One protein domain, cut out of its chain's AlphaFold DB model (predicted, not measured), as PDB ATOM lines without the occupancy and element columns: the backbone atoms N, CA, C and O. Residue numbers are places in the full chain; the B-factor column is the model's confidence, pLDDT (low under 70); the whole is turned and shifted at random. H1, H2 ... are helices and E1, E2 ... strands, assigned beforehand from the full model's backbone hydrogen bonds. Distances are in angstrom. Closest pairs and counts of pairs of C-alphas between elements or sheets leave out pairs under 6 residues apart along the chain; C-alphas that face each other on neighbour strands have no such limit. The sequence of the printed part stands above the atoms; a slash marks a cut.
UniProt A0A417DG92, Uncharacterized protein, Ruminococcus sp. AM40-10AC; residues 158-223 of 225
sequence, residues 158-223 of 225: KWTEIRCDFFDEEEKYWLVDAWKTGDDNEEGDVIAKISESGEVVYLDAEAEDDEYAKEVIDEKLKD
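What this domain is: This is residues 158 to 223 of the 225 residues of an uncharacterized protein of Ruminococcus sp. AM40-10AC (UniProt A0A417DG92). A strongly twisted sheet of four strands, E1 to E4, is covered on one face by a single helix, H1, which comes last; the other face is bare. The strands form a meander, each the antiparallel neighbour of the one before, in the order E1, E2, E3, E4. The 66 printed residues are of mixed class, helices and strands, and make two layers, a helix on one face of a sheet. The whole is compact, with a radius of gyration of the C-alphas of 11.2 A and spans of 32 by 25 by 20 A.

Where its parts are: E1, residues 161 to 168, begins at C-alpha (20.520, -19.233, 50.142), is 19.7 A long and bends by 57 degrees at residue 165. E2, residues 173 to 179, is 19.1 A long, and E3, residues 189 to 195, 17.8 A. E4 is short, residues 200 to 202, 6.4 A. H1, residues 211 to 223, is 18.9 A long and ends at C-alpha (11.844, -6.172, 38.247).

How they stand to each other: E1 and E2 form an antiparallel hairpin at 153 degrees, with N 163 and O 177 2.8 A apart. E2 and E3 form a hairpin at 156 degrees, with N 174 and O 194 at 2.8 A. E3 and E4 form a hairpin at 157 degrees, with N 193 and O 201 at 2.8 A. The edge strands E1 and E4 are apart. H1 is on the sheet at a height of 9.0 A. It lies over E2, and only just runs along the strands, at 28 degrees to E2 on the local plane. The closest C-alphas of E1 and H1, those of Ile 162 and Ala 213, are 6.6 A apart. Every O i to N i+4 pair in H1 is within hydrogen-bond range.

The domain as a whole: The two C-alphas farthest apart, those of Asp 183 and Ser 197, are 32.8 A apart. The printed part has no cut and no long link. Its mean pLDDT is 88.2, and residues 182 to 184 are under 70.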
ATOM      1  N   LYS A 158      19.859 -15.978  58.567       82.56
ATOM      2  CA  LYS A 158      19.740 -17.378  59.020       82.56
ATOM      3  C   LYS A 158      19.775 -18.378  57.866       82.56
ATOM      4  O   LYS A 158      19.966 -19.569  58.106       82.56
ATOM      5  N   TRP A 159      19.566 -17.898  56.643       86.69
ATOM      6  CA  TRP A 159      19.583 -18.696  55.427       86.69
ATOM      7  C   TRP A 159      20.925 -18.582  54.723       86.69
ATOM      8  O   TRP A 159      21.529 -17.506  54.649       86.69
ATOM      9  N   THR A 160      21.371 -19.717  54.198       77.69
ATOM     10  CA  THR A 160      22.559 -19.799  53.348       77.69
ATOM     11  C   THR A 160      22.221 -19.365  51.926       77.69
ATOM     12  O   THR A 160      23.073 -18.797  51.254       77.69
ATOM     13  N   GLU A 161      20.979 -19.565  51.487       83.38
ATOM     14  CA  GLU A 161      20.520 -19.233  50.142       83.38
ATOM     15  C   GLU A 161      19.055 -18.789  50.164       83.38
ATOM     16  O   GLU A 161      18.253 -19.358  50.904       83.38
ATOM     17  N   ILE A 162      18.725 -17.767  49.370       87.69
ATOM     18  CA  ILE A 162      17.362 -17.279  49.147       87.69
ATOM     19  C   ILE A 162      17.205 -16.991  47.652       87.69
ATOM     20  O   ILE A 162      18.054 -16.311  47.067       87.69
ATOM     21  N   ARG A 163      16.133 -17.496  47.038       88.56
ATOM     22  CA  ARG A 163      15.815 -17.324  45.611       88.56
ATOM     23  C   ARG A 163      14.377 -16.838  45.429       88.56
ATOM     24  O   ARG A 163      13.517 -17.105  46.262       88.56
ATOM     25  N   CYS A 164      14.125 -16.113  44.340       89.19
ATOM     26  CA  CYS A 164      12.784 -15.672  43.936       89.19
ATOM     27  C   CYS A 164      12.593 -15.774  42.411       89.19
ATOM     28  O   CYS A 164      12.358 -14.794  41.688       89.19
ATOM     29  N   ASP A 165      12.745 -16.996  41.912       85.56
ATOM     30  CA  ASP A 165      12.774 -17.360  40.494       85.56
ATOM     31  C   ASP A 165      11.566 -18.204  40.052       85.56
ATOM     32  O   ASP A 165      11.342 -18.365  38.852       85.56
ATOM     33  N   PHE A 166      10.731 -18.671  40.986       88.19
ATOM     34  CA  PHE A 166       9.533 -19.456  40.693       88.19
ATOM     35  C   PHE A 166       8.237 -18.646  40.861       88.19
ATOM     36  O   PHE A 166       7.996 -18.031  41.903       88.19
ATOM     37  N   PHE A 167       7.376 -18.668  39.837       91.50
ATOM     38  CA  PHE A 167       6.033 -18.079  39.872       91.50
ATOM     39  C   PHE A 167       4.962 -19.169  39.967       91.50
ATOM     40  O   PHE A 167       4.835 -20.012  39.077       91.50
ATOM     41  N   ASP A 168       4.159 -19.123  41.028       91.00
ATOM     42  CA  ASP A 168       2.998 -19.984  41.216       91.00
ATOM     43  C   ASP A 168       1.810 -19.449  40.400       91.00
ATOM     44  O   ASP A 168       1.183 -18.441  40.737       91.00
ATOM     45  N   GLU A 169       1.491 -20.142  39.307       90.94
ATOM     46  CA  GLU A 169       0.395 -19.787  38.399       90.94
ATOM     47  C   GLU A 169      -1.008 -19.947  39.007       90.94
ATOM     48  O   GLU A 169      -1.952 -19.307  38.527       90.94
ATOM     49  N   GLU A 170      -1.172 -20.801  40.024       89.44
ATOM     50  CA  GLU A 170      -2.456 -21.035  40.691       89.44
ATOM     51  C   GLU A 170      -2.740 -19.929  41.708       89.44
ATOM     52  O   GLU A 170      -3.833 -19.353  41.711       89.44
ATOM     53  N   GLU A 171      -1.747 -19.590  42.530       87.81
ATOM     54  CA  GLU A 171      -1.889 -18.555  43.555       87.81
ATOM     55  C   GLU A 171      -1.623 -17.134  43.035       87.81
ATOM     56  O   GLU A 171      -2.094 -16.176  43.648       87.81
ATOM     57  N   LYS A 172      -0.934 -16.992  41.893       93.19
ATOM     58  CA  LYS A 172      -0.486 -15.716  41.299       93.19
ATOM     59  C   LYS A 172       0.530 -14.958  42.159       93.19
ATOM     60  O   LYS A 172       0.443 -13.738  42.319       93.19
ATOM     61  N   TYR A 173       1.515 -15.690  42.679       94.69
ATOM     62  CA  TYR A 173       2.625 -15.143  43.464       94.69
ATOM     63  C   TYR A 173       3.970 -15.684  42.988       94.69
ATOM     64  O   TYR A 173       4.100 -16.860  42.665       94.69
ATOM     65  N   TRP A 174       4.997 -14.844  43.041       95.12
ATOM     66  CA  TRP A 174       6.381 -15.295  43.096       95.12
ATOM     67  C   TRP A 174       6.677 -15.846  44.486       95.12
ATOM     68  O   TRP A 174       6.349 -15.200  45.488       95.12
ATOM     69  N   LEU A 175       7.279 -17.029  44.551       94.62
ATOM     70  CA  LEU A 175       7.693 -17.641  45.807       94.62
ATOM     71  C   LEU A 175       9.112 -17.187  46.149       94.62
ATOM     72  O   LEU A 175       9.958 -17.041  45.266       94.62
ATOM     73  N   VAL A 176       9.342 -16.894  47.427       93.81
ATOM     74  CA  VAL A 176      10.671 -16.614  47.969       93.81
ATOM     75  C   VAL A 176      11.089 -17.842  48.758       93.81
ATOM     76  O   VAL A 176      10.651 -18.025  49.897       93.81
ATOM     77  N   ASP A 177      11.891 -18.689  48.130       93.88
ATOM     78  CA  ASP A 177      12.379 -19.941  48.696       93.88
ATOM     79  C   ASP A 177      13.716 -19.721  49.391       93.88
ATOM     80  O   ASP A 177      14.563 -18.962  48.910       93.88
ATOM     81  N   ALA A 178      13.912 -20.376  50.533       90.94
ATOM     82  CA  ALA A 178      15.124 -20.227  51.314       90.94
ATOM     83  C   ALA A 178      15.605 -21.536  51.939       90.94
ATOM     84  O   ALA A 178      14.822 -22.349  52.431       90.94
ATOM     85  N   TRP A 179      16.928 -21.686  51.994       90.81
ATOM     86  CA  TRP A 179      17.613 -22.872  52.500       90.81
ATOM     87  C   TRP A 179      18.501 -22.511  53.680       90.81
ATOM     88  O   TRP A 179      19.228 -21.508  53.670       90.81
ATOM     89  N   LYS A 180      18.441 -23.323  54.740       82.88
ATOM     90  CA  LYS A 180      19.273 -23.104  55.932       82.88
ATOM     91  C   LYS A 180      20.691 -23.602  55.693       82.88
ATOM     92  O   LYS A 180      21.631 -23.069  56.286       82.88
ATOM     93  N   THR A 181      20.852 -24.593  54.826       73.06
ATOM     94  CA  THR A 181      22.138 -25.189  54.479       73.06
ATOM     95  C   THR A 181      22.402 -25.082  52.983       73.06
ATOM     96  O   THR A 181      21.551 -24.669  52.206       73.06
ATOM     97  N   GLY A 182      23.624 -25.422  52.586       61.56
ATOM     98  CA  GLY A 182      23.974 -25.628  51.186       61.56
ATOM     99  C   GLY A 182      23.829 -27.089  50.753       61.56
ATOM    100  O   GLY A 182      24.606 -27.528  49.921       61.56
ATOM    101  N   ASP A 183      22.957 -27.898  51.355       67.06
ATOM    102  CA  ASP A 183      22.711 -29.267  50.875       67.06
ATOM    103  C   ASP A 183      21.715 -29.230  49.709       67.06
ATOM    104  O   ASP A 183      20.581 -28.800  49.885       67.06
ATOM    105  N   ASP A 184      22.107 -29.720  48.529       62.94
ATOM    106  CA  ASP A 184      21.220 -29.766  47.351       62.94
ATOM    107  C   ASP A 184      20.018 -30.709  47.529       62.94
ATOM    108  O   ASP A 184      19.088 -30.690  46.727       62.94
ATOM    109  N   ASN A 185      20.029 -31.560  48.562       73.94
ATOM    110  CA  ASN A 185      18.894 -32.416  48.909       73.94
ATOM    111  C   ASN A 185      17.974 -31.790  49.973       73.94
ATOM    112  O   ASN A 185      17.002 -32.435  50.374       73.94
ATOM    113  N   GLU A 186      18.286 -30.587  50.474       78.62
ATOM    114  CA  GLU A 186      17.397 -29.842  51.367       78.62
ATOM    115  C   GLU A 186      16.207 -29.297  50.565       78.62
ATOM    116  O   GLU A 186      16.358 -28.603  49.559       78.62
ATOM    117  N   GLU A 187      14.997 -29.614  51.021       83.75
ATOM    118  CA  GLU A 187      13.784 -28.989  50.507       83.75
ATOM    119  C   GLU A 187      13.719 -27.550  51.036       83.75
ATOM    120  O   GLU A 187      13.832 -27.334  52.245       83.75
ATOM    121  N   GLY A 188      13.590 -26.578  50.131       86.06
ATOM    122  CA  GLY A 188      13.516 -25.164  50.492       86.06
ATOM    123  C   GLY A 188      12.238 -24.840  51.264       86.06
ATOM    124  O   GLY A 188      11.187 -25.438  51.032       86.06
ATOM    125  N   ASP A 189      12.326 -23.872  52.175       92.56
ATOM    126  CA  ASP A 189      11.162 -23.306  52.852       92.56
ATOM    127  C   ASP A 189      10.706 -22.044  52.096       92.56
ATOM    128  O   ASP A 189      11.510 -21.136  51.874       92.56
ATOM    129  N   VAL A 190       9.414 -21.922  51.771       95.25
ATOM    130  CA  VAL A 190       8.853 -20.657  51.257       95.25
ATOM    131  C   VAL A 190       8.738 -19.663  52.415       95.25
ATOM    132  O   VAL A 190       7.886 -19.814  53.297       95.25
ATOM    133  N   ILE A 191       9.575 -18.627  52.416       96.56
ATOM    134  CA  ILE A 191       9.670 -17.647  53.511       96.56
ATOM    135  C   ILE A 191       8.855 -16.378  53.256       96.56
ATOM    136  O   ILE A 191       8.463 -15.695  54.205       96.56
ATOM    137  N   ALA A 192       8.550 -16.081  51.994       96.94
ATOM    138  CA  ALA A 192       7.677 -14.987  51.588       96.94
ATOM    139  C   ALA A 192       7.050 -15.258  50.212       96.94
ATOM    140  O   ALA A 192       7.456 -16.164  49.485       96.94
ATOM    141  N   LYS A 193       6.039 -14.464  49.864       96.75
ATOM    142  CA  LYS A 193       5.362 -14.466  48.564       96.75
ATOM    143  C   LYS A 193       5.233 -13.035  48.053       96.75
ATOM    144  O   LYS A 193       4.931 -12.143  48.844       96.75
ATOM    145  N   ILE A 194       5.424 -12.815  46.753       96.88
ATOM    146  CA  ILE A 194       5.323 -11.491  46.117       96.88
ATOM    147  C   ILE A 194       4.274 -11.539  45.008       96.88
ATOM    148  O   ILE A 194       4.389 -12.326  44.072       96.88
ATOM    149  N   SER A 195       3.223 -10.730  45.115       94.44
ATOM    150  CA  SER A 195       2.161 -10.691  44.106       94.44
ATOM    151  C   SER A 195       2.639 -10.031  42.810       94.44
ATOM    152  O   SER A 195       3.620  -9.286  42.797       94.44
ATOM    153  N   GLU A 196       1.890 -10.215  41.720       92.62
ATOM    154  CA  GLU A 196       2.145  -9.509  40.450       92.62
ATOM    155  C   GLU A 196       2.121  -7.975  40.590       92.62
ATOM    156  O   GLU A 196       2.722  -7.274  39.782       92.62
ATOM    157  N   SER A 197       1.442  -7.434  41.609       92.56
ATOM    158  CA  SER A 197       1.402  -5.993  41.884       92.56
ATOM    159  C   SER A 197       2.500  -5.513  42.840       92.56
ATOM    160  O   SER A 197       2.464  -4.353  43.251       92.56
ATOM    161  N   GLY A 198       3.419  -6.393  43.249       92.31
ATOM    162  CA  GLY A 198       4.490  -6.086  44.201       92.31
ATOM    163  C   GLY A 198       4.054  -6.067  45.671       92.31
ATOM    164  O   GLY A 198       4.717  -5.449  46.500       92.31
ATOM    165  N   GLU A 199       2.933  -6.705  46.022       95.50
ATOM    166  CA  GLU A 199       2.552  -6.886  47.430       95.50
ATOM    167  C   GLU A 199       3.326  -8.064  48.027       95.50
ATOM    168  O   GLU A 199       3.297  -9.162  47.475       95.50
ATOM    169  N   VAL A 200       3.998  -7.843  49.160       96.19
ATOM    170  CA  VAL A 200       4.812  -8.862  49.834       96.19
ATOM    171  C   VAL A 200       4.063  -9.429  51.037       96.19
ATOM    172  O   VAL A 200       3.617  -8.684  51.911       96.19
ATOM    173  N   VAL A 201       3.974 -10.755  51.107       96.06
ATOM    174  CA  VAL A 201       3.419 -11.505  52.238       96.06
ATOM    175  C   VAL A 201       4.520 -12.375  52.838       96.06
ATOM    176  O   VAL A 201       4.916 -13.377  52.245       96.06
ATOM    177  N   TYR A 202       5.003 -12.011  54.025       95.31
ATOM    178  CA  TYR A 202       5.979 -12.808  54.770       95.31
ATOM    179  C   TYR A 202       5.300 -14.011  55.435       95.31
ATOM    180  O   TYR A 202       4.293 -13.866  56.133       95.31
ATOM    181  N   LEU A 203       5.853 -15.203  55.210       93.75
ATOM    182  CA  LEU A 203       5.404 -16.458  55.823       93.75
ATOM    183  C   LEU A 203       6.291 -16.854  57.006       93.75
ATOM    184  O   LEU A 203       5.801 -17.431  57.978       93.75
ATOM    185  N   ASP A 204       7.573 -16.496  56.949       92.31
ATOM    186  CA  ASP A 204       8.507 -16.574  58.068       92.31
ATOM    187  C   ASP A 204       8.685 -15.176  58.682       92.31
ATOM    188  O   ASP A 204       9.061 -14.226  58.000       92.31
ATOM    189  N   ALA A 205       8.412 -15.038  59.981       89.12
ATOM    190  CA  ALA A 205       8.483 -13.746  60.668       89.12
ATOM    191  C   ALA A 205       9.909 -13.180  60.752       89.12
ATOM    192  O   ALA A 205      10.084 -11.973  60.873       89.12
ATOM    193  N   GLU A 206      10.936 -14.031  60.696       87.12
ATOM    194  CA  GLU A 206      12.325 -13.568  60.719       87.12
ATOM    195  C   GLU A 206      12.757 -13.055  59.334       87.12
ATOM    196  O   GLU A 206      13.666 -12.235  59.265       87.12
ATOM    197  N   ALA A 207      12.070 -13.444  58.246       89.12
ATOM    198  CA  ALA A 207      12.347 -12.944  56.891       89.12
ATOM    199  C   ALA A 207      12.037 -11.451  56.752       89.12
ATOM    200  O   ALA A 207      12.673 -10.757  55.964       89.12
ATOM    201  N   GLU A 208      11.089 -10.947  57.546       89.38
ATOM    202  CA  GLU A 208      10.740  -9.526  57.571       89.38
ATOM    203  C   GLU A 208      11.882  -8.658  58.114       89.38
ATOM    204  O   GLU A 208      11.941  -7.472  57.798       89.38
ATOM    205  N   ASP A 209      12.805  -9.224  58.898       86.06
ATOM    206  CA  ASP A 209      13.938  -8.506  59.485       86.06
ATOM    207  C   ASP A 209      15.308  -8.918  58.931       86.06
ATOM    208  O   ASP A 209      16.276  -8.173  59.113       86.06
ATOM    209  N   ASP A 210      15.382 -10.040  58.219       88.38
ATOM    210  CA  ASP A 210      16.603 -10.594  57.636       88.38
ATOM    211  C   ASP A 210      17.127  -9.749  56.465       88.38
ATOM    212  O   ASP A 210      16.402  -9.404  55.530       88.38
ATOM    213  N   GLU A 211      18.411  -9.394  56.525       84.94
ATOM    214  CA  GLU A 211      19.034  -8.505  55.542       84.94
ATOM    215  C   GLU A 211      19.117  -9.132  54.147       84.94
ATOM    216  O   GLU A 211      18.998  -8.410  53.158       84.94
ATOM    217  N   TYR A 212      19.301 -10.453  54.054       85.94
ATOM    218  CA  TYR A 212      19.376 -11.143  52.769       85.94
ATOM    219  C   TYR A 212      17.979 -11.316  52.166       85.94
ATOM    220  O   TYR A 212      17.780 -11.030  50.987       85.94
ATOM    221  N   ALA A 213      16.992 -11.698  52.982       88.44
ATOM    222  CA  ALA A 213      15.614 -11.833  52.507       88.44
ATOM    223  C   ALA A 213      15.078 -10.504  51.955       88.44
ATOM    224  O   ALA A 213      14.497 -10.476  50.871       88.44
ATOM    225  N   LYS A 214      15.336  -9.392  52.660       89.06
ATOM    226  CA  LYS A 214      14.966  -8.044  52.202       89.06
ATOM    227  C   LYS A 214      15.579  -7.693  50.860       89.06
ATOM    228  O   LYS A 214      14.879  -7.161  50.011       89.06
ATOM    229  N   GLU A 215      16.863  -7.981  50.669       85.38
ATOM    230  CA  GLU A 215      17.545  -7.678  49.414       85.38
ATOM    231  C   GLU A 215      16.932  -8.446  48.240       85.38
ATOM    232  O   GLU A 215      16.567  -7.817  47.251       85.38
ATOM    233  N   VAL A 216      16.736  -9.764  48.375       87.56
ATOM    234  CA  VAL A 216      16.129 -10.589  47.312       87.56
ATOM    235  C   VAL A 216      14.712 -10.113  46.984       87.56
ATOM    236  O   VAL A 216      14.331 -10.022  45.816       87.56
ATOM    237  N   ILE A 217      13.928  -9.764  48.007       91.81
ATOM    238  CA  ILE A 217      12.575  -9.226  47.826       91.81
ATOM    239  C   ILE A 217      12.622  -7.858  47.129       91.81
ATOM    240  O   ILE A 217      11.893  -7.643  46.164       91.81
ATOM    241  N   ASP A 218      13.487  -6.943  47.571       89.50
ATOM    242  CA  ASP A 218      13.627  -5.601  46.993       89.50
ATOM    243  C   ASP A 218      14.126  -5.640  45.543       89.50
ATOM    244  O   ASP A 218      13.728  -4.802  44.732       89.50
ATOM    245  N   GLU A 219      15.006  -6.584  45.200       85.31
ATOM    246  CA  GLU A 219      15.424  -6.834  43.818       85.31
ATOM    247  C   GLU A 219      14.243  -7.286  42.969       85.31
ATOM    248  O   GLU A 219      13.938  -6.643  41.962       85.31
ATOM    249  N   LYS A 220      13.488  -8.290  43.430       89.81
ATOM    250  CA  LYS A 220      12.310  -8.757  42.695       89.81
ATOM    251  C   LYS A 220      11.266  -7.661  42.495       89.81
ATOM    252  O   LYS A 220      10.652  -7.569  41.435       89.81
ATOM    253  N   LEU A 221      11.062  -6.803  43.494       90.44
ATOM    254  CA  LEU A 221      10.130  -5.681  43.394       90.44
ATOM    255  C   LEU A 221      10.553  -4.647  42.343       90.44
ATOM    256  O   LEU A 221       9.681  -4.037  41.726       90.44
ATOM    257  N   LYS A 222      11.859  -4.448  42.115       86.88
ATOM    258  CA  LYS A 222      12.351  -3.573  41.037       86.88
ATOM    259  C   LYS A 222      12.069  -4.165  39.659       86.88
ATOM    260  O   LYS A 222      11.750  -3.400  38.757       86.88
ATOM    261  N   ASP A 223      12.142  -5.487  39.512       81.19
ATOM    262  CA  ASP A 223      11.844  -6.172  38.247       81.19
ATOM    263  C   ASP A 223      10.358  -6.101  37.867       81.19
ATOM    264  O   ASP A 223      10.007  -6.156  36.688       81.19
TER     265      ASP A 223